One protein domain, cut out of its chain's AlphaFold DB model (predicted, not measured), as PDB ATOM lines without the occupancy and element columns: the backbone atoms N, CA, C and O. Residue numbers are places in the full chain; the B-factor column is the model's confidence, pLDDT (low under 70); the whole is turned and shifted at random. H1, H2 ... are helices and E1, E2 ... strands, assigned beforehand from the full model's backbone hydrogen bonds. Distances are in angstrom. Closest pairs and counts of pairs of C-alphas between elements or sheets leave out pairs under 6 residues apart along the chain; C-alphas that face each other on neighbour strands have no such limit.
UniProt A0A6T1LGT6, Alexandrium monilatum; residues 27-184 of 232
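What this domain is: This is residues 27 to 184 of the 232 residues of a protein of Alexandrium monilatum (UniProt A0A6T1LGT6). Two small sheets, E1 to E4 and E5 E7 E8, are splayed as a wedge, narrow where E8 comes near E3 and E4, with H3 in the wide side between them. From this body a helical hairpin, H1 and H2, reaches out along the longest axis, and residues 56 to 61 at its tip stick out. The printed part has 158 residues, with three named helices and eight named strands in the order E1 H1 H2 E2 E3 E4 E5 E6 E7 E8 H3. The class is mixed, helices and strands; both sheets are antiparallel, in the orders E1 E2 E3 E4 and E5 E7 E8. The whole is elongated, 57 by 36 by 29 A, and only just compact, close to loose, with a radius of gyration of the C-alphas of 17.6 A.

Where its parts are: Find C-alpha 27 at (-38.695, 22.589, -47.782), where E1 begins, residues 27 to 30. H1, residues 34 to 51, then runs 25.4 A to C-alpha 51 at (-15.716, 56.101, -30.790). H2, residues 63 to 76, covers 19.8 A. Next read E2, residues 78 to 83, E3, 86 to 91, and E4, 108 to 113. E5, residues 117 to 123, covers 16.9 A; E6, 128 to 130, E7, 140 to 145, and E8, 160 to 163, follow. H3, residues 168 to 179, runs 16.5 A to C-alpha 179 at (-47.787, 30.834, -48.385).

How they stand to each other: Start at E1, an edge strand beside E2, with N 27 and O 82 at 2.8 A. E2, E3 and E4 form a meander, each strand the antiparallel neighbour of the one before; look at N 81 and O 88, 2.9 A, and N 89 and O 110, 2.8 A. H1 and H2 touch, the C-alphas of Val 38 and Glu 72 closest at 5.7 A, opposite ways at a shallow tilt of 33 degrees, only just short of steep. In the second sheet, N 121 and O 142 are 2.9 A apart, and N 141 and O 162 2.8 A. E6 pairs with no named strand. H3 is on both sheets, at heights of 9.4 A over E1 E2 E3 E4 and 9.6 A over E5 E7 E8. Its closest C-alphas to E5 are those of Lys 172 and Cys 120, 6.5 A. In H1, H2 and H3 every O i to N i+4 pair is within hydrogen-bond range.

The domain as a whole: The C-alphas of Phe 57 and Glu 182, the two farthest apart, are 57.8 A from each other. The printed part has no cut. The links H1 to H2, E3 to E4 and E7 to E8 are long. Look for pLDDT under 70 at residues 55, 58 to 59, 131 and 149.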
ATOM      1  N   ALA A  27     -38.470  22.184 -46.401       93.00
ATOM      2  CA  ALA A  27     -38.695  22.589 -47.782       93.00
ATOM      3  C   ALA A  27     -37.431  23.197 -48.402       93.00
ATOM      4  O   ALA A  27     -37.049  22.813 -49.493       93.00
ATOM      5  N   ALA A  28     -36.748  24.121 -47.738       94.50
ATOM      6  CA  ALA A  28     -35.483  24.660 -48.240       94.50
ATOM      7  C   ALA A  28     -34.664  25.241 -47.089       94.50
ATOM      8  O   ALA A  28     -35.229  25.736 -46.118       94.50
ATOM      9  N   VAL A  29     -33.342  25.209 -47.211       95.88
ATOM     10  CA  VAL A  29     -32.418  25.896 -46.299       95.88
ATOM     11  C   VAL A  29     -31.836  27.084 -47.053       95.88
ATOM     12  O   VAL A  29     -31.623  26.993 -48.261       95.88
ATOM     13  N   TYR A  30     -31.637  28.206 -46.368       96.31
ATOM     14  CA  TYR A  30     -31.013  29.386 -46.958       96.31
ATOM     15  C   TYR A  30     -29.799  29.780 -46.133       96.31
ATOM     16  O   TYR A  30     -29.915  30.061 -44.940       96.31
ATOM     17  N   ASP A  31     -28.648  29.827 -46.793       96.69
ATOM     18  CA  ASP A  31     -27.394  30.168 -46.137       96.69
ATOM     19  C   ASP A  31     -27.244  31.682 -45.961       96.69
ATOM     20  O   ASP A  31     -27.593  32.495 -46.832       96.69
ATOM     21  N   TYR A  32     -26.622  32.048 -44.847       97.62
ATOM     22  CA  TYR A  32     -26.089  33.385 -44.642       97.62
ATOM     23  C   TYR A  32     -24.732  33.537 -45.331       97.62
ATOM     24  O   TYR A  32     -23.956  32.590 -45.473       97.62
ATOM     25  N   ASP A  33     -24.415  34.762 -45.736       97.12
ATOM     26  CA  ASP A  33     -23.064  35.138 -46.135       97.12
ATOM     27  C   ASP A  33     -22.238  35.420 -44.871       97.12
ATOM     28  O   ASP A  33     -22.016  36.568 -44.477       97.12
ATOM     29  N   TYR A  34     -21.847  34.340 -44.183       96.69
ATOM     30  CA  TYR A  34     -21.167  34.414 -42.890       96.69
ATOM     31  C   TYR A  34     -19.906  35.281 -42.948       96.69
ATOM     32  O   TYR A  34     -19.649  36.044 -42.023       96.69
ATOM     33  N   GLU A  35     -19.138  35.212 -44.038       97.06
ATOM     34  CA  GLU A  35     -17.918  36.006 -44.201       97.06
ATOM     35  C   GLU A  35     -18.228  37.504 -44.279       97.06
ATOM     36  O   GLU A  35     -17.614  38.292 -43.554       97.06
ATOM     37  N   LYS A  36     -19.224  37.907 -45.084       96.50
ATOM     38  CA  LYS A  36     -19.646  39.315 -45.147       96.50
ATOM     39  C   LYS A  36     -20.227  39.805 -43.831       96.50
ATOM     40  O   LYS A  36     -19.962  40.944 -43.445       96.50
ATOM     41  N   MET A  37     -21.009  38.975 -43.139       97.00
ATOM     42  CA  MET A  37     -21.548  39.327 -41.825       97.00
ATOM     43  C   MET A  37     -20.424  39.568 -40.821       97.00
ATOM     44  O   MET A  37     -20.412  40.599 -40.148       97.00
ATOM     45  N   VAL A  38     -19.457  38.650 -40.752       97.12
ATOM     46  CA  VAL A  38     -18.325  38.758 -39.831       97.12
ATOM     47  C   VAL A  38     -17.500  40.007 -40.122       97.12
ATOM     48  O   VAL A  38     -17.258  40.783 -39.201       97.12
ATOM     49  N   ASP A  39     -17.137  40.260 -41.381       96.75
ATOM     50  CA  ASP A  39     -16.377  41.458 -41.765       96.75
ATOM     51  C   ASP A  39     -17.133  42.757 -41.430       96.75
ATOM     52  O   ASP A  39     -16.567  43.678 -40.830       96.75
ATOM     53  N   PHE A  40     -18.432  42.825 -41.744       96.50
ATOM     54  CA  PHE A  40     -19.258  44.000 -41.467       96.50
ATOM     55  C   PHE A  40     -19.372  44.297 -39.966       96.50
ATOM     56  O   PHE A  40     -19.084  45.417 -39.532       96.50
ATOM     57  N   TYR A  41     -19.752  43.309 -39.153       95.88
ATOM     58  CA  TYR A  41     -19.923  43.517 -37.714       95.88
ATOM     59  C   TYR A  41     -18.590  43.677 -36.979       95.88
ATOM     60  O   TYR A  41     -18.540  44.415 -35.995       95.88
ATOM     61  N   GLN A  42     -17.497  43.063 -37.451       95.56
ATOM     62  CA  GLN A  42     -16.162  43.340 -36.916       95.56
ATOM     63  C   GLN A  42     -15.805  44.809 -37.137       95.56
ATOM     64  O   GLN A  42     -15.473  45.500 -36.173       95.56
ATOM     65  N   LYS A  43     -15.943  45.326 -38.367       94.81
ATOM     66  CA  LYS A  43     -15.709  46.751 -38.665       94.81
ATOM     67  C   LYS A  43     -16.573  47.655 -37.791       94.81
ATOM     68  O   LYS A  43     -16.060  48.622 -37.229       94.81
ATOM     69  N   LEU A  44     -17.855  47.325 -37.632       94.06
ATOM     70  CA  LEU A  44     -18.777  48.090 -36.794       94.06
ATOM     71  C   LEU A  44     -18.356  48.074 -35.315       94.06
ATOM     72  O   LEU A  44     -18.327  49.124 -34.670       94.06
ATOM     73  N   GLY A  45     -17.981  46.905 -34.791       91.69
ATOM     74  CA  GLY A  45     -17.500  46.731 -33.422       91.69
ATOM     75  C   GLY A  45     -16.220  47.522 -33.154       91.69
ATOM     76  O   GLY A  45     -16.129  48.230 -32.152       91.69
ATOM     77  N   TRP A  46     -15.267  47.484 -34.085       91.88
ATOM     78  CA  TRP A  46     -14.035  48.267 -34.013       91.88
ATOM     79  C   TRP A  46     -14.279  49.773 -34.083       91.88
ATOM     80  O   TRP A  46     -13.726  50.514 -33.271       91.88
ATOM     81  N   ALA A  47     -15.133  50.239 -34.997       91.62
ATOM     82  CA  ALA A  47     -15.495  51.653 -35.069       91.62
ATOM     83  C   ALA A  47     -16.184  52.127 -33.784       91.62
ATOM     84  O   ALA A  47     -15.849  53.187 -33.260       91.62
ATOM     85  N   THR A  48     -17.083  51.313 -33.230       89.19
ATOM     86  CA  THR A  48     -17.760  51.612 -31.960       89.19
ATOM     87  C   THR A  48     -16.761  51.675 -30.809       89.19
ATOM     88  O   THR A  48     -16.794  52.609 -30.014       89.19
ATOM     89  N   PHE A  49     -15.820  50.728 -30.750       88.25
ATOM     90  CA  PHE A  49     -14.763  50.729 -29.744       88.25
ATOM     91  C   PHE A  49     -13.891  51.989 -29.834       88.25
ATOM     92  O   PHE A  49     -13.596  52.596 -28.810       88.25
ATOM     93  N   ILE A  50     -13.526  52.435 -31.040       88.69
ATOM     94  CA  ILE A  50     -12.750  53.669 -31.251       88.69
ATOM     95  C   ILE A  50     -13.560  54.923 -30.867       88.69
ATOM     96  O   ILE A  50     -13.006  55.881 -30.336       88.69
ATOM     97  N   LEU A  51     -14.873  54.938 -31.093       87.69
ATOM     98  CA  LEU A  51     -15.716  56.101 -30.790       87.69
ATOM     99  C   LEU A  51     -16.092  56.241 -29.307       87.69
ATOM    100  O   LEU A  51     -16.626  57.280 -28.921       87.69
ATOM    101  N   VAL A  52     -15.790  55.246 -28.466       85.06
ATOM    102  CA  VAL A  52     -16.088  55.269 -27.023       85.06
ATOM    103  C   VAL A  52     -14.785  55.165 -26.204       85.06
ATOM    104  O   VAL A  52     -14.475  54.104 -25.654       85.06
ATOM    105  N   PRO A  53     -14.020  56.272 -26.058       79.62
ATOM    106  CA  PRO A  53     -12.731  56.297 -25.355       79.62
ATOM    107  C   PRO A  53     -12.719  55.747 -23.919       79.62
ATOM    108  O   PRO A  53     -11.712  55.165 -23.519       79.62
ATOM    109  N   PRO A  54     -13.788  55.863 -23.105       75.75
ATOM    110  CA  PRO A  54     -13.795  55.276 -21.763       75.75
ATOM    111  C   PRO A  54     -13.622  53.747 -21.739       75.75
ATOM    112  O   PRO A  54     -13.137  53.211 -20.745       75.75
ATOM    113  N   ALA A  55     -13.960  53.037 -22.824       68.75
ATOM    114  CA  ALA A  55     -13.803  51.582 -22.925       68.75
ATOM    115  C   ALA A  55     -12.337  51.134 -23.113       68.75
ATOM    116  O   ALA A  55     -12.023  49.948 -23.002       68.75
ATOM    117  N   TRP A  56     -11.428  52.072 -23.385       78.75
ATOM    118  CA  TRP A  56     -10.030  51.805 -23.719       78.75
ATOM    119  C   TRP A  56      -9.197  51.357 -22.511       78.75
ATOM    120  O   TRP A  56      -8.443  50.388 -22.590       78.75
ATOM    121  N   PHE A  57      -9.358  52.010 -21.358       75.31
ATOM    122  CA  PHE A  57      -8.411  51.909 -20.238       75.31
ATOM    123  C   PHE A  57      -8.356  50.547 -19.524       75.31
ATOM    124  O   PHE A  57      -7.397  50.291 -18.802       75.31
ATOM    125  N   GLY A  58      -9.339  49.664 -19.722       66.44
ATOM    126  CA  GLY A  58      -9.403  48.379 -19.017       66.44
ATOM    127  C   GLY A  58      -9.053  47.139 -19.840       66.44
ATOM    128  O   GLY A  58      -8.913  46.070 -19.256       66.44
ATOM    129  N   CYS A  59      -8.972  47.231 -21.176       64.19
ATOM    130  CA  CYS A  59      -9.257  46.036 -21.985       64.19
ATOM    131  C   CYS A  59      -8.468  45.884 -23.308       64.19
ATOM    132  O   CYS A  59      -8.709  44.939 -24.057       64.19
ATOM    133  N   PHE A  60      -7.475  46.738 -23.592       70.06
ATOM    134  CA  PHE A  60      -6.718  46.713 -24.861       70.06
ATOM    135  C   PHE A  60      -6.094  45.361 -25.241       70.06
ATOM    136  O   PHE A  60      -5.974  45.066 -26.428       70.06
ATOM    137  N   VAL A  61      -5.703  44.535 -24.267       74.31
ATOM    138  CA  VAL A  61      -5.027  43.255 -24.546       74.31
ATOM    139  C   VAL A  61      -6.003  42.183 -25.053       74.31
ATOM    140  O   VAL A  61      -5.608  41.324 -25.835       74.31
ATOM    141  N   CYS A  62      -7.283  42.244 -24.666       80.50
ATOM    142  CA  CYS A  62      -8.254  41.182 -24.960       80.50
ATOM    143  C   CYS A  62      -9.397  41.619 -25.888       80.50
ATOM    144  O   CYS A  62     -10.004  40.764 -26.530       80.50
ATOM    145  N   VAL A  63      -9.677  42.924 -26.003       84.62
ATOM    146  CA  VAL A  63     -10.749  43.471 -26.860       84.62
ATOM    147  C   VAL A  63     -10.681  43.013 -28.321       84.62
ATOM    148  O   VAL A  63     -11.726  42.629 -28.844       84.62
ATOM    149  N   PRO A  64      -9.513  42.997 -28.994       82.62
ATOM    150  CA  PRO A  64      -9.444  42.604 -30.401       82.62
ATOM    151  C   PRO A  64      -9.943  41.171 -30.619       82.62
ATOM    152  O   PRO A  64     -10.798  40.906 -31.464       82.62
ATOM    153  N   CYS A  65      -9.440  40.248 -29.795       82.81
ATOM    154  CA  CYS A  65      -9.827  38.842 -29.826       82.81
ATOM    155  C   CYS A  65     -11.301  38.673 -29.449       82.81
ATOM    156  O   CYS A  65     -12.009  37.890 -30.075       82.81
ATOM    157  N   PHE A  66     -11.768  39.442 -28.466       88.06
ATOM    158  CA  PHE A  66     -13.144  39.422 -27.994       88.06
ATOM    159  C   PHE A  66     -14.141  39.857 -29.070       88.06
ATOM    160  O   PHE A  66     -15.130  39.163 -29.283       88.06
ATOM    161  N   ILE A  67     -13.907  40.979 -29.759       91.00
ATOM    162  CA  ILE A  67     -14.821  41.468 -30.805       91.00
ATOM    163  C   ILE A  67     -14.868  40.457 -31.949       91.00
ATOM    164  O   ILE A  67     -15.950  40.023 -32.340       91.00
ATOM    165  N   ASN A  68     -13.702  40.030 -32.438       93.44
ATOM    166  CA  ASN A  68     -13.627  39.165 -33.608       93.44
ATOM    167  C   ASN A  68     -14.269  37.793 -33.359       93.44
ATOM    168  O   ASN A  68     -15.051  37.340 -34.192       93.44
ATOM    169  N   GLN A  69     -13.990  37.167 -32.209       94.69
ATOM    170  CA  GLN A  69     -14.554  35.858 -31.869       94.69
ATOM    171  C   GLN A  69     -16.048  35.929 -31.562       94.69
ATOM    172  O   GLN A  69     -16.793  35.078 -32.035       94.69
ATOM    173  N   ASN A  70     -16.511  36.938 -30.813       94.75
ATOM    174  CA  ASN A  70     -17.940  37.049 -30.504       94.75
ATOM    175  C   ASN A  70     -18.772  37.292 -31.762       94.75
ATOM    176  O   ASN A  70     -19.826  36.681 -31.909       94.75
ATOM    177  N   VAL A  71     -18.292  38.141 -32.675       96.25
ATOM    178  CA  VAL A  71     -18.958  38.371 -33.960       96.25
ATOM    179  C   VAL A  71     -18.991  37.091 -34.796       96.25
ATOM    180  O   VAL A  71     -20.027  36.767 -35.370       96.25
ATOM    181  N   GLU A  72     -17.889  36.339 -34.842       96.75
ATOM    182  CA  GLU A  72     -17.845  35.071 -35.572       96.75
ATOM    183  C   GLU A  72     -18.803  34.026 -34.988       96.75
ATOM    184  O   GLU A  72     -19.557  33.397 -35.734       96.75
ATOM    185  N   TRP A  73     -18.813  33.858 -33.663       96.81
ATOM    186  CA  TRP A  73     -19.730  32.940 -32.989       96.81
ATOM    187  C   TRP A  73     -21.190  33.334 -33.195       96.81
ATOM    188  O   TRP A  73     -22.022  32.457 -33.409       96.81
ATOM    189  N   ASP A  74     -21.504  34.629 -33.152       96.75
ATOM    190  CA  ASP A  74     -22.859  35.125 -33.382       96.75
ATOM    191  C   ASP A  74     -23.310  34.885 -34.825       96.75
ATOM    192  O   ASP A  74     -24.336  34.243 -35.035       96.75
ATOM    193  N   ALA A  75     -22.511  35.289 -35.816       96.94
ATOM    194  CA  ALA A  75     -22.855  35.119 -37.225       96.94
ATOM    195  C   ALA A  75     -23.070  33.641 -37.591       96.94
ATOM    196  O   ALA A  75     -24.092  33.305 -38.183       96.94
ATOM    197  N   ARG A  76     -22.154  32.746 -37.189       96.88
ATOM    198  CA  ARG A  76     -22.219  31.309 -37.524       96.88
ATOM    199  C   ARG A  76     -23.326  30.539 -36.806       96.88
ATOM    200  O   ARG A  76     -23.617  29.417 -37.196       96.88
ATOM    201  N   SER A  77     -23.904  31.107 -35.753       97.31
ATOM    202  CA  SER A  77     -24.971  30.456 -34.985       97.31
ATOM    203  C   SER A  77     -26.374  30.733 -35.525       97.31
ATOM    204  O   SER A  77     -27.349  30.218 -34.982       97.31
ATOM    205  N   ARG A  78     -26.509  31.570 -36.558       97.75
ATOM    206  CA  ARG A  78     -27.799  31.893 -37.170       97.75
ATOM    207  C   ARG A  78     -28.066  30.946 -38.336       97.75
ATOM    208  O   ARG A  78     -27.260  30.839 -39.260       97.75
ATOM    209  N   HIS A  79     -29.231  30.309 -38.302       97.62
ATOM    210  CA  HIS A  79     -29.693  29.362 -39.309       97.62
ATOM    211  C   HIS A  79     -31.149  29.665 -39.662       97.62
ATOM    212  O   HIS A  79     -31.959  29.990 -38.786       97.62
ATOM    213  N   VAL A  80     -31.504  29.560 -40.943       97.62
ATOM    214  CA  VAL A  80     -32.887  29.728 -41.393       97.62
ATOM    215  C   VAL A  80     -33.279  28.639 -42.382       97.62
ATOM    216  O   VAL A  80     -32.538  28.296 -43.302       97.62
ATOM    217  N   ALA A  81     -34.477  28.106 -42.183       97.06
ATOM    218  CA  ALA A  81     -35.081  27.126 -43.060       97.06
ATOM    219  C   ALA A  81     -36.547  27.458 -43.320       97.06
ATOM    220  O   ALA A  81     -37.266  27.963 -42.458       97.06
ATOM    221  N   LEU A  82     -37.001  27.129 -44.521       96.69
ATOM    222  CA  LEU A  82     -38.406  27.038 -44.864       96.69
ATOM    223  C   LEU A  82     -38.864  25.610 -44.603       96.69
ATOM    224  O   LEU A  82     -38.292  24.655 -45.127       96.69
ATOM    225  N   THR A  83     -39.908  25.474 -43.800       96.25
ATOM    226  CA  THR A  83     -40.589  24.205 -43.533       96.25
ATOM    227  C   THR A  83     -41.982  24.225 -44.162       96.25
ATOM    228  O   THR A  83     -42.399  25.249 -44.705       96.25
ATOM    229  N   VAL A  84     -42.712  23.110 -44.107       95.00
ATOM    230  CA  VAL A  84     -44.123  23.040 -44.532       95.00
ATOM    231  C   VAL A  84     -45.006  23.965 -43.687       95.00
ATOM    232  O   VAL A  84     -45.917  24.587 -44.226       95.00
ATOM    233  N   ASP A  85     -44.703  24.107 -42.396       95.25
ATOM    234  CA  ASP A  85     -45.521  24.891 -41.464       95.25
ATOM    235  C   ASP A  85     -45.210  26.395 -41.518       95.25
ATOM    236  O   ASP A  85     -46.078  27.235 -41.267       95.25
ATOM    237  N   GLY A  86     -43.964  26.762 -41.829       96.56
ATOM    238  CA  GLY A  86     -43.536  28.155 -41.798       96.56
ATOM    239  C   GLY A  86     -42.038  28.373 -41.955       96.56
ATOM    240  O   GLY A  86     -41.269  27.465 -42.278       96.56
ATOM    241  N   ILE A  87     -41.619  29.602 -41.670       97.56
ATOM    242  CA  ILE A  87     -40.213  29.995 -41.601       97.56
ATOM    243  C   ILE A  87     -39.682  29.608 -40.225       97.56
ATOM    244  O   ILE A  87     -40.166  30.108 -39.209       97.56
ATOM    245  N   LYS A  88     -38.675  28.743 -40.180       97.56
ATOM    246  CA  LYS A  88     -37.976  28.370 -38.955       97.56
ATOM    247  C   LYS A  88     -36.643  29.101 -38.890       97.56
ATOM    248  O   LYS A  88     -35.738  28.842 -39.677       97.56
ATOM    249  N   PHE A  89     -36.521  29.999 -37.924       97.88
ATOM    250  CA  PHE A  89     -35.281  30.676 -37.580       97.88
ATOM    251  C   PHE A  89     -34.713  30.067 -36.300       97.88
ATOM    252  O   PHE A  89     -35.413  29.926 -35.291       97.88
ATOM    253  N   VAL A  90     -33.441  29.690 -36.335       98.06
ATOM    254  CA  VAL A  90     -32.739  29.126 -35.186       98.06
ATOM    255  C   VAL A  90     -31.468  29.918 -34.950       98.06
ATOM    256  O   VAL A  90     -30.641  30.076 -35.842       98.06
ATOM    257  N   HIS A  91     -31.318  30.387 -33.721       97.75
ATOM    258  CA  HIS A  91     -30.102  30.973 -33.202       97.75
ATOM    259  C   HIS A  91     -29.496  29.966 -32.223       97.75
ATOM    260  O   HIS A  91     -30.008  29.777 -31.116       97.75
ATOM    261  N   ASP A  92     -28.469  29.240 -32.653       97.88
ATOM    262  CA  ASP A  92     -27.912  28.139 -31.880       97.88
ATOM    263  C   ASP A  92     -27.185  28.617 -30.613       97.88
ATOM    264  O   ASP A  92     -26.839  29.795 -30.442       97.88
ATOM    265  N   ARG A  93     -26.967  27.674 -29.692       97.19
ATOM    266  CA  ARG A  93     -26.177  27.922 -28.489       97.19
ATOM    267  C   ARG A  93     -24.769  28.328 -28.904       97.19
ATOM    268  O   ARG A  93     -24.073  27.592 -29.597       97.19
ATOM    269  N   ARG A  94     -24.315  29.463 -28.386       95.94
ATOM    270  CA  ARG A  94     -22.986  29.997 -28.683       95.94
ATOM    271  C   ARG A  94     -22.319  30.547 -27.445       95.94
ATOM    272  O   ARG A  94     -22.969  30.927 -26.470       95.94
ATOM    273  N   LYS A  95     -21.000  30.612 -27.513       95.38
ATOM    274  CA  LYS A  95     -20.191  31.275 -26.502       95.38
ATOM    275  C   LYS A  95     -20.375  32.784 -26.615       95.38
ATOM    276  O   LYS A  95     -20.513  33.305 -27.719       95.38
ATOM    277  N   THR A  96     -20.349  33.478 -25.483       91.25
ATOM    278  CA  THR A  96     -20.236  34.941 -25.464       91.25
ATOM    279  C   THR A  96     -19.089  35.379 -24.562       91.25
ATOM    280  O   THR A  96     -18.496  34.578 -23.828       91.25
ATOM    281  N   LEU A  97     -18.779  36.669 -24.606       86.19
ATOM    282  CA  LEU A  97     -17.715  37.301 -23.845       86.19
ATOM    283  C   LEU A  97     -16.326  36.707 -24.160       86.19
ATOM    284  O   LEU A  97     -15.919  36.662 -25.316       86.19
ATOM    285  N   CYS A  98     -15.584  36.259 -23.145       85.69
ATOM    286  CA  CYS A  98     -14.267  35.630 -23.301       85.69
ATOM    287  C   CYS A  98     -14.349  34.128 -23.641       85.69
ATOM    288  O   CYS A  98     -13.348  33.422 -23.546       85.69
ATOM    289  N   GLY A  99     -15.538  33.613 -23.970       86.88
ATOM    290  CA  GLY A  99     -15.740  32.204 -24.309       86.88
ATOM    291  C   GLY A  99     -15.714  31.240 -23.120       86.88
ATOM    292  O   GLY A  99     -15.441  30.050 -23.301       86.88
ATOM    293  N   LEU A 100     -15.979  31.747 -21.912       86.44
ATOM    294  CA  LEU A 100     -16.111  30.938 -20.701       86.44
ATOM    295  C   LEU A 100     -17.478  30.241 -20.675       86.44
ATOM    296  O   LEU A 100     -18.481  30.805 -21.094       86.44
ATOM    297  N   TYR A 101     -17.544  29.029 -20.120       84.94
ATOM    298  CA  TYR A 101     -18.776  28.222 -20.096       84.94
ATOM    299  C   TYR A 101     -19.941  28.882 -19.331       84.94
ATOM    300  O   TYR A 101     -21.101  28.542 -19.548       84.94
ATOM    301  N   CYS A 102     -19.644  29.797 -18.402       88.38
ATOM    302  CA  CYS A 102     -20.648  30.523 -17.625       88.38
ATOM    303  C   CYS A 102     -21.307  31.665 -18.408       88.38
ATOM    304  O   CYS A 102     -22.287  32.234 -17.935       88.38
ATOM    305  N   THR A 103     -20.783  31.995 -19.591       90.25
ATOM    306  CA  THR A 103     -21.253  33.086 -20.447       90.25
ATOM    307  C   THR A 103     -21.783  32.553 -21.776       90.25
ATOM    308  O   THR A 103     -21.805  33.268 -22.773       90.25
ATOM    309  N   ASP A 104     -22.212  31.295 -21.829       95.38
ATOM    310  CA  ASP A 104     -22.888  30.764 -23.009       95.38
ATOM    311  C   ASP A 104     -24.290  31.363 -23.129       95.38
ATOM    312  O   ASP A 104     -25.060  31.396 -22.166       95.38
ATOM    313  N   ARG A 105     -24.649  31.792 -24.339       95.81
ATOM    314  CA  ARG A 105     -26.017  32.190 -24.655       95.81
ATOM    315  C   ARG A 105     -26.803  30.970 -25.120       95.81
ATOM    316  O   ARG A 105     -26.310  30.173 -25.917       95.81
ATOM    317  N   GLY A 106     -28.011  30.815 -24.581       97.19
ATOM    318  CA  GLY A 106     -28.898  29.697 -24.900       97.19
ATOM    319  C   GLY A 106     -29.335  29.675 -26.366       97.19
ATOM    320  O   GLY A 106     -29.251  30.683 -27.064       97.19
ATOM    321  N   LYS A 107     -29.814  28.508 -26.810       97.62
ATOM    322  CA  LYS A 107     -30.431  28.329 -28.126       97.62
ATOM    323  C   LYS A 107     -31.805  28.995 -28.140       97.62
ATOM    324  O   LYS A 107     -32.642  28.696 -27.290       97.62
ATOM    325  N   GLU A 108     -32.041  29.846 -29.124       97.38
ATOM    326  CA  GLU A 108     -33.325  30.499 -29.369       97.38
ATOM    327  C   GLU A 108     -33.877  29.955 -30.696       97.38
ATOM    328  O   GLU A 108     -33.173  29.892 -31.699       97.38
ATOM    329  N   SER A 109     -35.131  29.510 -30.718       96.75
ATOM    330  CA  SER A 109     -35.776  29.022 -31.941       96.75
ATOM    331  C   SER A 109     -37.133  29.676 -32.096       96.75
ATOM    332  O   SER A 109     -37.941  29.647 -31.166       96.75
ATOM    333  N   LYS A 110     -37.391  30.223 -33.278       96.69
ATOM    334  CA  LYS A 110     -38.639  30.889 -33.619       96.69
ATOM    335  C   LYS A 110     -39.178  30.313 -34.917       96.69
ATOM    336  O   LYS A 110     -38.466  30.262 -35.913       96.69
ATOM    337  N   THR A 111     -40.443  29.912 -34.903       96.94
ATOM    338  CA  THR A 111     -41.147  29.457 -36.103       96.94
ATOM    339  C   THR A 111     -42.287  30.418 -36.396       96.94
ATOM    340  O   THR A 111     -43.176  30.592 -35.563       96.94
ATOM    341  N   VAL A 112     -42.252  31.045 -37.569       97.00
ATOM    342  CA  VAL A 112     -43.280  31.971 -38.046       97.00
ATOM    343  C   VAL A 112     -44.149  31.232 -39.068       97.00
ATOM    344  O   VAL A 112     -43.667  30.945 -40.166       97.00
ATOM    345  N   PRO A 113     -45.406  30.886 -38.734       97.06
ATOM    346  CA  PRO A 113     -46.279  30.154 -39.645       97.06
ATOM    347  C   PRO A 113     -46.716  31.030 -40.823       97.06
ATOM    348  O   PRO A 113     -46.970  32.225 -40.644       97.06
ATOM    349  N   TYR A 114     -46.863  30.439 -42.013       96.81
ATOM    350  CA  TYR A 114     -47.170  31.192 -43.240       96.81
ATOM    351  C   TYR A 114     -48.492  31.962 -43.179       96.81
ATOM    352  O   TYR A 114     -48.583  33.063 -43.722       96.81
ATOM    353  N   ASP A 115     -49.488  31.425 -42.471       95.75
ATOM    354  CA  ASP A 115     -50.800  32.059 -42.300       95.75
ATOM    355  C   ASP A 115     -50.723  33.407 -41.573       95.75
ATOM    356  O   ASP A 115     -51.567  34.279 -41.779       95.75
ATOM    357  N   LYS A 116     -49.713  33.588 -40.711       96.12
ATOM    358  CA  LYS A 116     -49.540  34.819 -39.934       96.12
ATOM    359  C   LYS A 116     -48.740  35.878 -40.665       96.12
ATOM    360  O   LYS A 116     -48.851  37.041 -40.291       96.12
ATOM    361  N   ILE A 117     -47.945  35.497 -41.665       96.12
ATOM    362  CA  ILE A 117     -47.105  36.431 -42.414       96.12
ATOM    363  C   ILE A 117     -48.027  37.373 -43.173       96.12
ATOM    364  O   ILE A 117     -48.790  36.935 -44.033       96.12
ATOM    365  N   THR A 118     -47.967  38.663 -42.885       95.75
ATOM    366  CA  THR A 118     -48.696  39.688 -43.635       95.75
ATOM    367  C   THR A 118     -47.835  40.212 -44.761       95.75
ATOM    368  O   THR A 118     -48.295  40.211 -45.904       95.75
ATOM    369  N   ASP A 119     -46.582  40.544 -44.448       96.06
ATOM    370  CA  ASP A 119     -45.627  41.101 -45.394       96.06
ATOM    371  C   ASP A 119     -44.239  40.472 -45.248       96.06
ATOM    372  O   ASP A 119     -43.869  39.949 -44.194       96.06
ATOM    373  N   CYS A 120     -43.485  40.488 -46.338       96.69
ATOM    374  CA  CYS A 120     -42.092  40.077 -46.360       96.69
ATOM    375  C   CYS A 120     -41.354  40.980 -47.333       96.69
ATOM    376  O   CYS A 120     -41.568  40.887 -48.548       96.69
ATOM    377  N   ASP A 121     -40.470  41.815 -46.804       97.00
ATOM    378  CA  ASP A 121     -39.732  42.810 -47.562       97.00
ATOM    379  C   ASP A 121     -38.236  42.564 -47.540       97.00
ATOM    380  O   ASP A 121     -37.671  42.002 -46.609       97.00
ATOM    381  N   VAL A 122     -37.605  42.950 -48.647       97.50
ATOM    382  CA  VAL A 122     -36.159  42.886 -48.822       97.50
ATOM    383  C   VAL A 122     -35.687  44.321 -48.912       97.50
ATOM    384  O   VAL A 122     -35.983  45.015 -49.886       97.50
ATOM    385  N   GLN A 123     -34.974  44.761 -47.888       96.62
ATOM    386  CA  GLN A 123     -34.322  46.051 -47.861       96.62
ATOM    387  C   GLN A 123     -32.898  45.896 -48.388       96.62
ATOM    388  O   GLN A 123     -32.084  45.125 -47.869       96.62
ATOM    389  N   GLU A 124     -32.605  46.636 -49.451       95.50
ATOM    390  CA  GLU A 124     -31.255  46.728 -49.987       95.50
ATOM    391  C   GLU A 124     -30.348  47.484 -49.004       95.50
ATOM    392  O   GLU A 124     -30.805  48.419 -48.336       95.50
ATOM    393  N   PRO A 125     -29.060  47.115 -48.910       93.50
ATOM    394  CA  PRO A 125     -28.111  47.817 -48.062       93.50
ATOM    395  C   PRO A 125     -27.970  49.276 -48.513       93.50
ATOM    396  O   PRO A 125     -27.311  49.581 -49.506       93.50
ATOM    397  N   ALA A 126     -28.585  50.193 -47.767       89.00
ATOM    398  CA  ALA A 126     -28.529  51.622 -48.038       89.00
ATOM    399  C   ALA A 126     -27.948  52.390 -46.846       89.00
ATOM    400  O   ALA A 126     -28.225  52.103 -45.682       89.00
ATOM    401  N   GLY A 127     -27.152  53.417 -47.151       88.44
ATOM    402  CA  GLY A 127     -26.618  54.346 -46.160       88.44
ATOM    403  C   GLY A 127     -25.372  53.860 -45.414       88.44
ATOM    404  O   GLY A 127     -24.673  52.925 -45.809       88.44
ATOM    405  N   THR A 128     -25.059  54.571 -44.332       87.94
ATOM    406  CA  THR A 128     -23.867  54.347 -43.503       87.94
ATOM    407  C   THR A 128     -24.295  53.912 -42.104       87.94
ATOM    408  O   THR A 128     -25.145  54.555 -41.497       87.94
ATOM    409  N   ALA A 129     -23.708  52.835 -41.584       84.88
ATOM    410  CA  ALA A 129     -24.026  52.292 -40.264       84.88
ATOM    411  C   ALA A 129     -23.402  53.099 -39.112       84.88
ATOM    412  O   ALA A 129     -23.996  53.207 -38.046       84.88
ATOM    413  N   CYS A 130     -22.213  53.675 -39.314       81.19
ATOM    414  CA  CYS A 130     -21.486  54.414 -38.281       81.19
ATOM    415  C   CYS A 130     -20.865  55.691 -38.857       81.19
ATOM    416  O   CYS A 130     -20.073  55.594 -39.795       81.19
ATOM    417  N   CYS A 131     -21.259  56.850 -38.300       69.19
ATOM    418  CA  CYS A 131     -20.734  58.214 -38.501       69.19
ATOM    419  C   CYS A 131     -19.762  58.352 -39.691       69.19
ATOM    420  O   CYS A 131     -18.565  58.493 -39.485       69.19
ATOM    421  N   CYS A 132     -20.282  58.260 -40.921       74.75
ATOM    422  CA  CYS A 132     -19.604  58.385 -42.228       74.75
ATOM    423  C   CYS A 132     -18.590  57.307 -42.695       74.75
ATOM    424  O   CYS A 132     -18.225  57.334 -43.868       74.75
ATOM    425  N   CYS A 133     -18.190  56.324 -41.881       82.38
ATOM    426  CA  CYS A 133     -17.033  55.466 -42.208       82.38
ATOM    427  C   CYS A 133     -17.345  54.020 -42.631       82.38
ATOM    428  O   CYS A 133     -16.459  53.341 -43.145       82.38
ATOM    429  N   ILE A 134     -18.560  53.512 -42.396       88.94
ATOM    430  CA  ILE A 134     -18.901  52.107 -42.684       88.94
ATOM    431  C   ILE A 134     -20.224  52.039 -43.435       88.94
ATOM    432  O   ILE A 134     -21.284  52.278 -42.854       88.94
ATOM    433  N   SER A 135     -20.174  51.697 -44.719       92.69
ATOM    434  CA  SER A 135     -21.364  51.430 -45.529       92.69
ATOM    435  C   SER A 135     -22.097  50.190 -45.023       92.69
ATOM    436  O   SER A 135     -21.457  49.183 -44.705       92.69
ATOM    437  N   ARG A 136     -23.435  50.228 -44.986       91.81
ATOM    438  CA  ARG A 136     -24.222  48.994 -44.852       91.81
ATOM    439  C   ARG A 136     -23.989  48.154 -46.107       91.81
ATOM    440  O   ARG A 136     -24.033  48.693 -47.206       91.81
ATOM    441  N   VAL A 137     -23.683  46.869 -45.937       95.06
ATOM    442  CA  VAL A 137     -23.420  45.930 -47.051       95.06
ATOM    443  C   VAL A 137     -24.309  44.689 -47.011       95.06
ATOM    444  O   VAL A 137     -24.345  43.932 -47.976       95.06
ATOM    445  N   LEU A 138     -25.014  44.470 -45.901       96.81
ATOM    446  CA  LEU A 138     -25.881  43.317 -45.703       96.81
ATOM    447  C   LEU A 138     -27.303  43.663 -46.146       96.81
ATOM    448  O   LEU A 138     -27.822  44.716 -45.784       96.81
ATOM    449  N   TYR A 139     -27.920  42.767 -46.914       97.44
ATOM    450  CA  TYR A 139     -29.357  42.813 -47.158       97.44
ATOM    451  C   TYR A 139     -30.100  42.486 -45.868       97.44
ATOM    452  O   TYR A 139     -29.689  41.579 -45.138       97.44
ATOM    453  N   THR A 140     -31.209  43.179 -45.641       96.94
ATOM    454  CA  THR A 140     -32.095  42.928 -44.506       96.94
ATOM    455  C   THR A 140     -33.429  42.431 -45.036       96.94
ATOM    456  O   THR A 140     -34.057  43.081 -45.869       96.94
ATOM    457  N   VAL A 141     -33.856  41.255 -44.586       97.62
ATOM    458  CA  VAL A 141     -35.183  40.710 -44.871       97.62
ATOM    459  C   VAL A 141     -36.039  40.885 -43.630       97.62
ATOM    460  O   VAL A 141     -35.738  40.300 -42.588       97.62
ATOM    461  N   THR A 142     -37.106  41.663 -43.743       96.94
ATOM    462  CA  THR A 142     -38.084  41.852 -42.673       96.94
ATOM    463  C   THR A 142     -39.313  41.004 -42.967       96.94
ATOM    464  O   THR A 142     -39.813  40.952 -44.094       96.94
ATOM    465  N   VAL A 143     -39.783  40.272 -41.961       96.62
ATOM    466  CA  VAL A 143     -41.017  39.490 -42.030       96.62
ATOM    467  C   VAL A 143     -41.956  40.012 -40.960       96.62
ATOM    468  O   VAL A 143     -41.695  39.883 -39.760       96.62
ATOM    469  N   ASP A 144     -43.066  40.572 -41.420       95.81
ATOM    470  CA  ASP A 144     -44.118  41.100 -40.572       95.81
ATOM    471  C   ASP A 144     -45.274  40.122 -40.491       95.81
ATOM    472  O   ASP A 144     -45.638  39.448 -41.463       95.81
ATOM    473  N   THR A 145     -45.864  40.045 -39.304       94.62
ATOM    474  CA  THR A 145     -47.058  39.242 -39.082       94.62
ATOM    475  C   THR A 145     -48.230  40.125 -38.707       94.62
ATOM    476  O   THR A 145     -48.074  41.264 -38.277       94.62
ATOM    477  N   ALA A 146     -49.434  39.559 -38.753       89.44
ATOM    478  CA  ALA A 146     -50.631  40.248 -38.280       89.44
ATOM    479  C   ALA A 146     -50.529  40.729 -36.814       89.44
ATOM    480  O   ALA A 146     -51.319  41.570 -36.394       89.44
ATOM    481  N   SER A 147     -49.579  40.200 -36.030       84.00
ATOM    482  CA  SER A 147     -49.356  40.591 -34.640       84.00
ATOM    483  C   SER A 147     -48.235  41.621 -34.448       84.00
ATOM    484  O   SER A 147     -48.088  42.099 -33.322       84.00
ATOM    485  N   SER A 148     -47.459  41.990 -35.477       75.62
ATOM    486  CA  SER A 148     -46.293  42.889 -35.336       75.62
ATOM    487  C   SER A 148     -46.639  44.379 -35.171       75.62
ATOM    488  O   SER A 148     -45.771  45.238 -35.235       75.62
ATOM    489  N   GLY A 149     -47.892  44.721 -34.848       64.62
ATOM    490  CA  GLY A 149     -48.351  46.107 -34.655       64.62
ATOM    491  C   GLY A 149     -47.848  46.816 -33.387       64.62
ATOM    492  O   GLY A 149     -48.375  47.870 -33.034       64.62
ATOM    493  N   GLY A 150     -46.880  46.245 -32.669       74.12
ATOM    494  CA  GLY A 150     -46.274  46.871 -31.500       74.12
ATOM    495  C   GLY A 150     -45.181  47.844 -31.920       74.12
ATOM    496  O   GLY A 150     -44.088  47.426 -32.284       74.12
ATOM    497  N   THR A 151     -45.450  49.142 -31.840       76.19
ATOM    498  CA  THR A 151     -44.391  50.150 -31.919       76.19
ATOM    499  C   THR A 151     -43.680  50.209 -30.568       76.19
ATOM    500  O   THR A 151     -44.292  50.586 -29.567       76.19
ATOM    501  N   GLN A 152     -42.403  49.833 -30.517       75.81
ATOM    502  CA  GLN A 152     -41.569  50.061 -29.337       75.81
ATOM    503  C   GLN A 152     -40.824  51.375 -29.568       75.81
ATOM    504  O   GLN A 152     -40.092  51.515 -30.540       75.81
ATOM    505  N   ASP A 153     -41.083  52.375 -28.725       80.94
ATOM    506  CA  ASP A 153     -40.412  53.684 -28.775       80.94
ATOM    507  C   ASP A 153     -40.549  54.460 -30.103       80.94
ATOM    508  O   ASP A 153     -39.717  55.299 -30.435       80.94
ATOM    509  N   GLY A 154     -41.633  54.230 -30.850       80.38
ATOM    510  CA  GLY A 154     -41.889  54.909 -32.129       80.38
ATOM    511  C   GLY A 154     -41.331  54.185 -33.358       80.38
ATOM    512  O   GLY A 154     -41.714  54.534 -34.472       80.38
ATOM    513  N   GLU A 155     -40.526  53.139 -33.165       81.00
ATOM    514  CA  GLU A 155     -39.992  52.314 -34.247       81.00
ATOM    515  C   GLU A 155     -40.856  51.052 -34.460       81.00
ATOM    516  O   GLU A 155     -41.299  50.420 -33.488       81.00
ATOM    517  N   PRO A 156     -41.156  50.680 -35.719       79.81
ATOM    518  CA  PRO A 156     -41.867  49.445 -36.024       79.81
ATOM    519  C   PRO A 156     -41.005  48.240 -35.628       79.81
ATOM    520  O   PRO A 156     -39.885  48.082 -36.107       79.81
ATOM    521  N   VAL A 157     -41.520  47.381 -34.745       84.69
ATOM    522  CA  VAL A 157     -40.824  46.149 -34.359       84.69
ATOM    523  C   VAL A 157     -41.234  45.034 -35.310       84.69
ATOM    524  O   VAL A 157     -42.345  44.509 -35.229       84.69
ATOM    525  N   HIS A 158     -40.319  44.652 -36.196       89.12
ATOM    526  CA  HIS A 158     -40.514  43.504 -37.076       89.12
ATOM    527  C   HIS A 158     -40.504  42.201 -36.277       89.12
ATOM    528  O   HIS A 158     -39.736  42.033 -35.325       89.12
ATOM    529  N   GLU A 159     -41.357  41.245 -36.653       91.69
ATOM    530  CA  GLU A 159     -41.410  39.981 -35.920       91.69
ATOM    531  C   GLU A 159     -40.147  39.144 -36.157       91.69
ATOM    532  O   GLU A 159     -39.637  38.506 -35.230       91.69
ATOM    533  N   LEU A 160     -39.640  39.130 -37.386       95.25
ATOM    534  CA  LEU A 160     -38.400  38.454 -37.733       95.25
ATOM    535  C   LEU A 160     -37.599  39.329 -38.694       95.25
ATOM    536  O   LEU A 160     -38.105  39.754 -39.729       95.25
ATOM    537  N   GLU A 161     -36.340  39.556 -38.348       96.38
ATOM    538  CA  GLU A 161     -35.381  40.302 -39.152       96.38
ATOM    539  C   GLU A 161     -34.185  39.394 -39.442       96.38
ATOM    540  O   GLU A 161     -33.573  38.838 -38.526       96.38
ATOM    541  N   LEU A 162     -33.891  39.191 -40.724       97.12
ATOM    542  CA  LEU A 162     -32.786  38.359 -41.190       97.12
ATOM    543  C   LEU A 162     -31.788  39.252 -41.922       97.12
ATOM    544  O   LEU A 162     -32.074  39.762 -43.004       97.12
ATOM    545  N   GLU A 163     -30.603  39.422 -41.349       97.25
ATOM    546  CA  GLU A 163     -29.532  40.216 -41.952       97.25
ATOM    547  C   GLU A 163     -28.475  39.298 -42.571       97.25
ATOM    548  O   GLU A 163     -28.014  38.356 -41.928       97.25
ATOM    549  N   GLY A 164     -28.056  39.594 -43.804       96.81
ATOM    550  CA  GLY A 164     -26.922  38.925 -44.446       96.81
ATOM    551  C   GLY A 164     -27.240  37.612 -45.168       96.81
ATOM    552  O   GLY A 164     -26.339  36.797 -45.351       96.81
ATOM    553  N   LEU A 165     -28.485  37.386 -45.598       97.19
ATOM    554  CA  LEU A 165     -28.823  36.248 -46.467       97.19
ATOM    555  C   LEU A 165     -28.065  36.325 -47.807       97.19
ATOM    556  O   LEU A 165     -28.018  37.401 -48.406       97.19
ATOM    557  N   LYS A 166     -27.552  35.196 -48.329       96.56
ATOM    558  CA  LYS A 166     -26.903  35.162 -49.663       96.56
ATOM    559  C   LYS A 166     -27.891  35.504 -50.794       96.56
ATOM    560  O   LYS A 166     -27.562  36.282 -51.685       96.56
ATOM    561  N   HIS A 167     -29.107  34.948 -50.730       96.62
ATOM    562  CA  HIS A 167     -30.136  35.036 -51.780       96.62
ATOM    563  C   HIS A 167     -31.486  35.556 -51.234       96.62
ATOM    564  O   HIS A 167     -32.458  34.801 -51.140       96.62
ATOM    565  N   PRO A 168     -31.591  36.845 -50.846       96.94
ATOM    566  CA  PRO A 168     -32.768  37.364 -50.139       96.94
ATOM    567  C   PRO A 168     -34.036  37.422 -51.010       96.94
ATOM    568  O   PRO A 168     -35.139  37.182 -50.520       96.94
ATOM    569  N   TYR A 169     -33.909  37.699 -52.312       96.69
ATOM    570  CA  TYR A 169     -35.066  37.751 -53.216       96.69
ATOM    571  C   TYR A 169     -35.642  36.363 -53.500       96.69
ATOM    572  O   TYR A 169     -36.862  36.205 -53.525       96.69
ATOM    573  N   GLU A 170     -34.783  35.358 -53.672       95.06
ATOM    574  CA  GLU A 170     -35.197  33.961 -53.845       95.06
ATOM    575  C   GLU A 170     -35.895  33.449 -52.581       95.06
ATOM    576  O   GLU A 170     -36.937  32.800 -52.669       95.06
ATOM    577  N   PHE A 171     -35.387  33.823 -51.400       96.31
ATOM    578  CA  PHE A 171     -36.056  33.565 -50.127       96.31
ATOM    579  C   PHE A 171     -37.456  34.198 -50.077       96.31
ATOM    580  O   PHE A 171     -38.432  33.493 -49.819       96.31
ATOM    581  N   LYS A 172     -37.591  35.495 -50.399       96.44
ATOM    582  CA  LYS A 172     -38.901  36.177 -50.456       96.44
ATOM    583  C   LYS A 172     -39.858  35.456 -51.408       96.44
ATOM    584  O   LYS A 172     -41.003  35.189 -51.047       96.44
ATOM    585  N   GLN A 173     -39.408  35.109 -52.612       95.06
ATOM    586  CA  GLN A 173     -40.238  34.396 -53.588       95.06
ATOM    587  C   GLN A 173     -40.704  33.031 -53.068       95.06
ATOM    588  O   GLN A 173     -41.883  32.705 -53.219       95.06
ATOM    589  N   ALA A 174     -39.816  32.279 -52.413       94.56
ATOM    590  CA  ALA A 174     -40.126  30.978 -51.834       94.56
ATOM    591  C   ALA A 174     -41.099  31.064 -50.650       94.56
ATOM    592  O   ALA A 174     -42.039  30.276 -50.564       94.56
ATOM    593  N   VAL A 175     -40.950  32.059 -49.770       95.75
ATOM    594  CA  VAL A 175     -41.922  32.321 -48.695       95.75
ATOM    595  C   VAL A 175     -43.308  32.577 -49.287       95.75
ATOM    596  O   VAL A 175     -44.298  31.995 -48.843       95.75
ATOM    597  N   TRP A 176     -43.394  33.401 -50.334       95.50
ATOM    598  CA  TRP A 176     -44.666  33.706 -50.987       95.50
ATOM    599  C   TRP A 176     -45.246  32.532 -51.786       95.50
ATOM    600  O   TRP A 176     -46.470  32.434 -51.880       95.50
ATOM    601  N   SER A 177     -44.425  31.648 -52.365       93.19
ATOM    602  CA  SER A 177     -44.922  30.428 -53.016       93.19
ATOM    603  C   SER A 177     -45.481  29.449 -51.984       93.19
ATOM    604  O   SER A 177     -46.617  28.999 -52.132       93.19
ATOM    605  N   MET A 178     -44.753  29.222 -50.886       93.88
ATOM    606  CA  MET A 178     -45.189  28.348 -49.792       93.88
ATOM    607  C   MET A 178     -46.464  28.873 -49.125       93.88
ATOM    608  O   MET A 178     -47.408  28.113 -48.925       93.88
ATOM    609  N   LYS A 179     -46.565  30.190 -48.896       94.69
ATOM    610  CA  LYS A 179     -47.787  30.834 -48.385       94.69
ATOM    611  C   LYS A 179     -49.003  30.640 -49.302       94.69
ATOM    612  O   LYS A 179     -50.129  30.587 -48.821       94.69
ATOM    613  N   ARG A 180     -48.805  30.525 -50.621       93.62
ATOM    614  CA  ARG A 180     -49.881  30.218 -51.586       93.62
ATOM    615  C   ARG A 180     -50.193  28.722 -51.701       93.62
ATOM    616  O   ARG A 180     -51.089  28.362 -52.461       93.62
ATOM    617  N   GLY A 181     -49.464  27.860 -50.992       90.19
ATOM    618  CA  GLY A 181     -49.547  26.406 -51.139       90.19
ATOM    619  C   GLY A 181     -48.925  25.884 -52.440       90.19
ATOM    620  O   GLY A 181     -49.189  24.748 -52.831       90.19
ATOM    621  N   GLU A 182     -48.122  26.695 -53.136       85.00
ATOM    622  CA  GLU A 182     -47.357  26.252 -54.304       85.00
ATOM    623  C   GLU A 182     -46.114  25.494 -53.806       85.00
ATOM    624  O   GLU A 182     -45.257  26.065 -53.128       85.00
ATOM    625  N   ALA A 183     -46.004  24.204 -54.141       74.00
ATOM    626  CA  ALA A 183     -44.811  23.420 -53.834       74.00
ATOM    627  C   ALA A 183     -43.594  23.975 -54.597       74.00
ATOM    628  O   ALA A 183     -43.679  24.249 -55.798       74.00
ATOM    629  N   LEU A 184     -42.458  24.124 -53.911       74.62
ATOM    630  CA  LEU A 184     -41.213  24.608 -54.510       74.62
ATOM    631  C   LEU A 184     -40.726  23.650 -55.606       74.62
ATOM    632  O   LEU A 184     -40.429  22.478 -55.359       74.62
TER     633      LEU A 184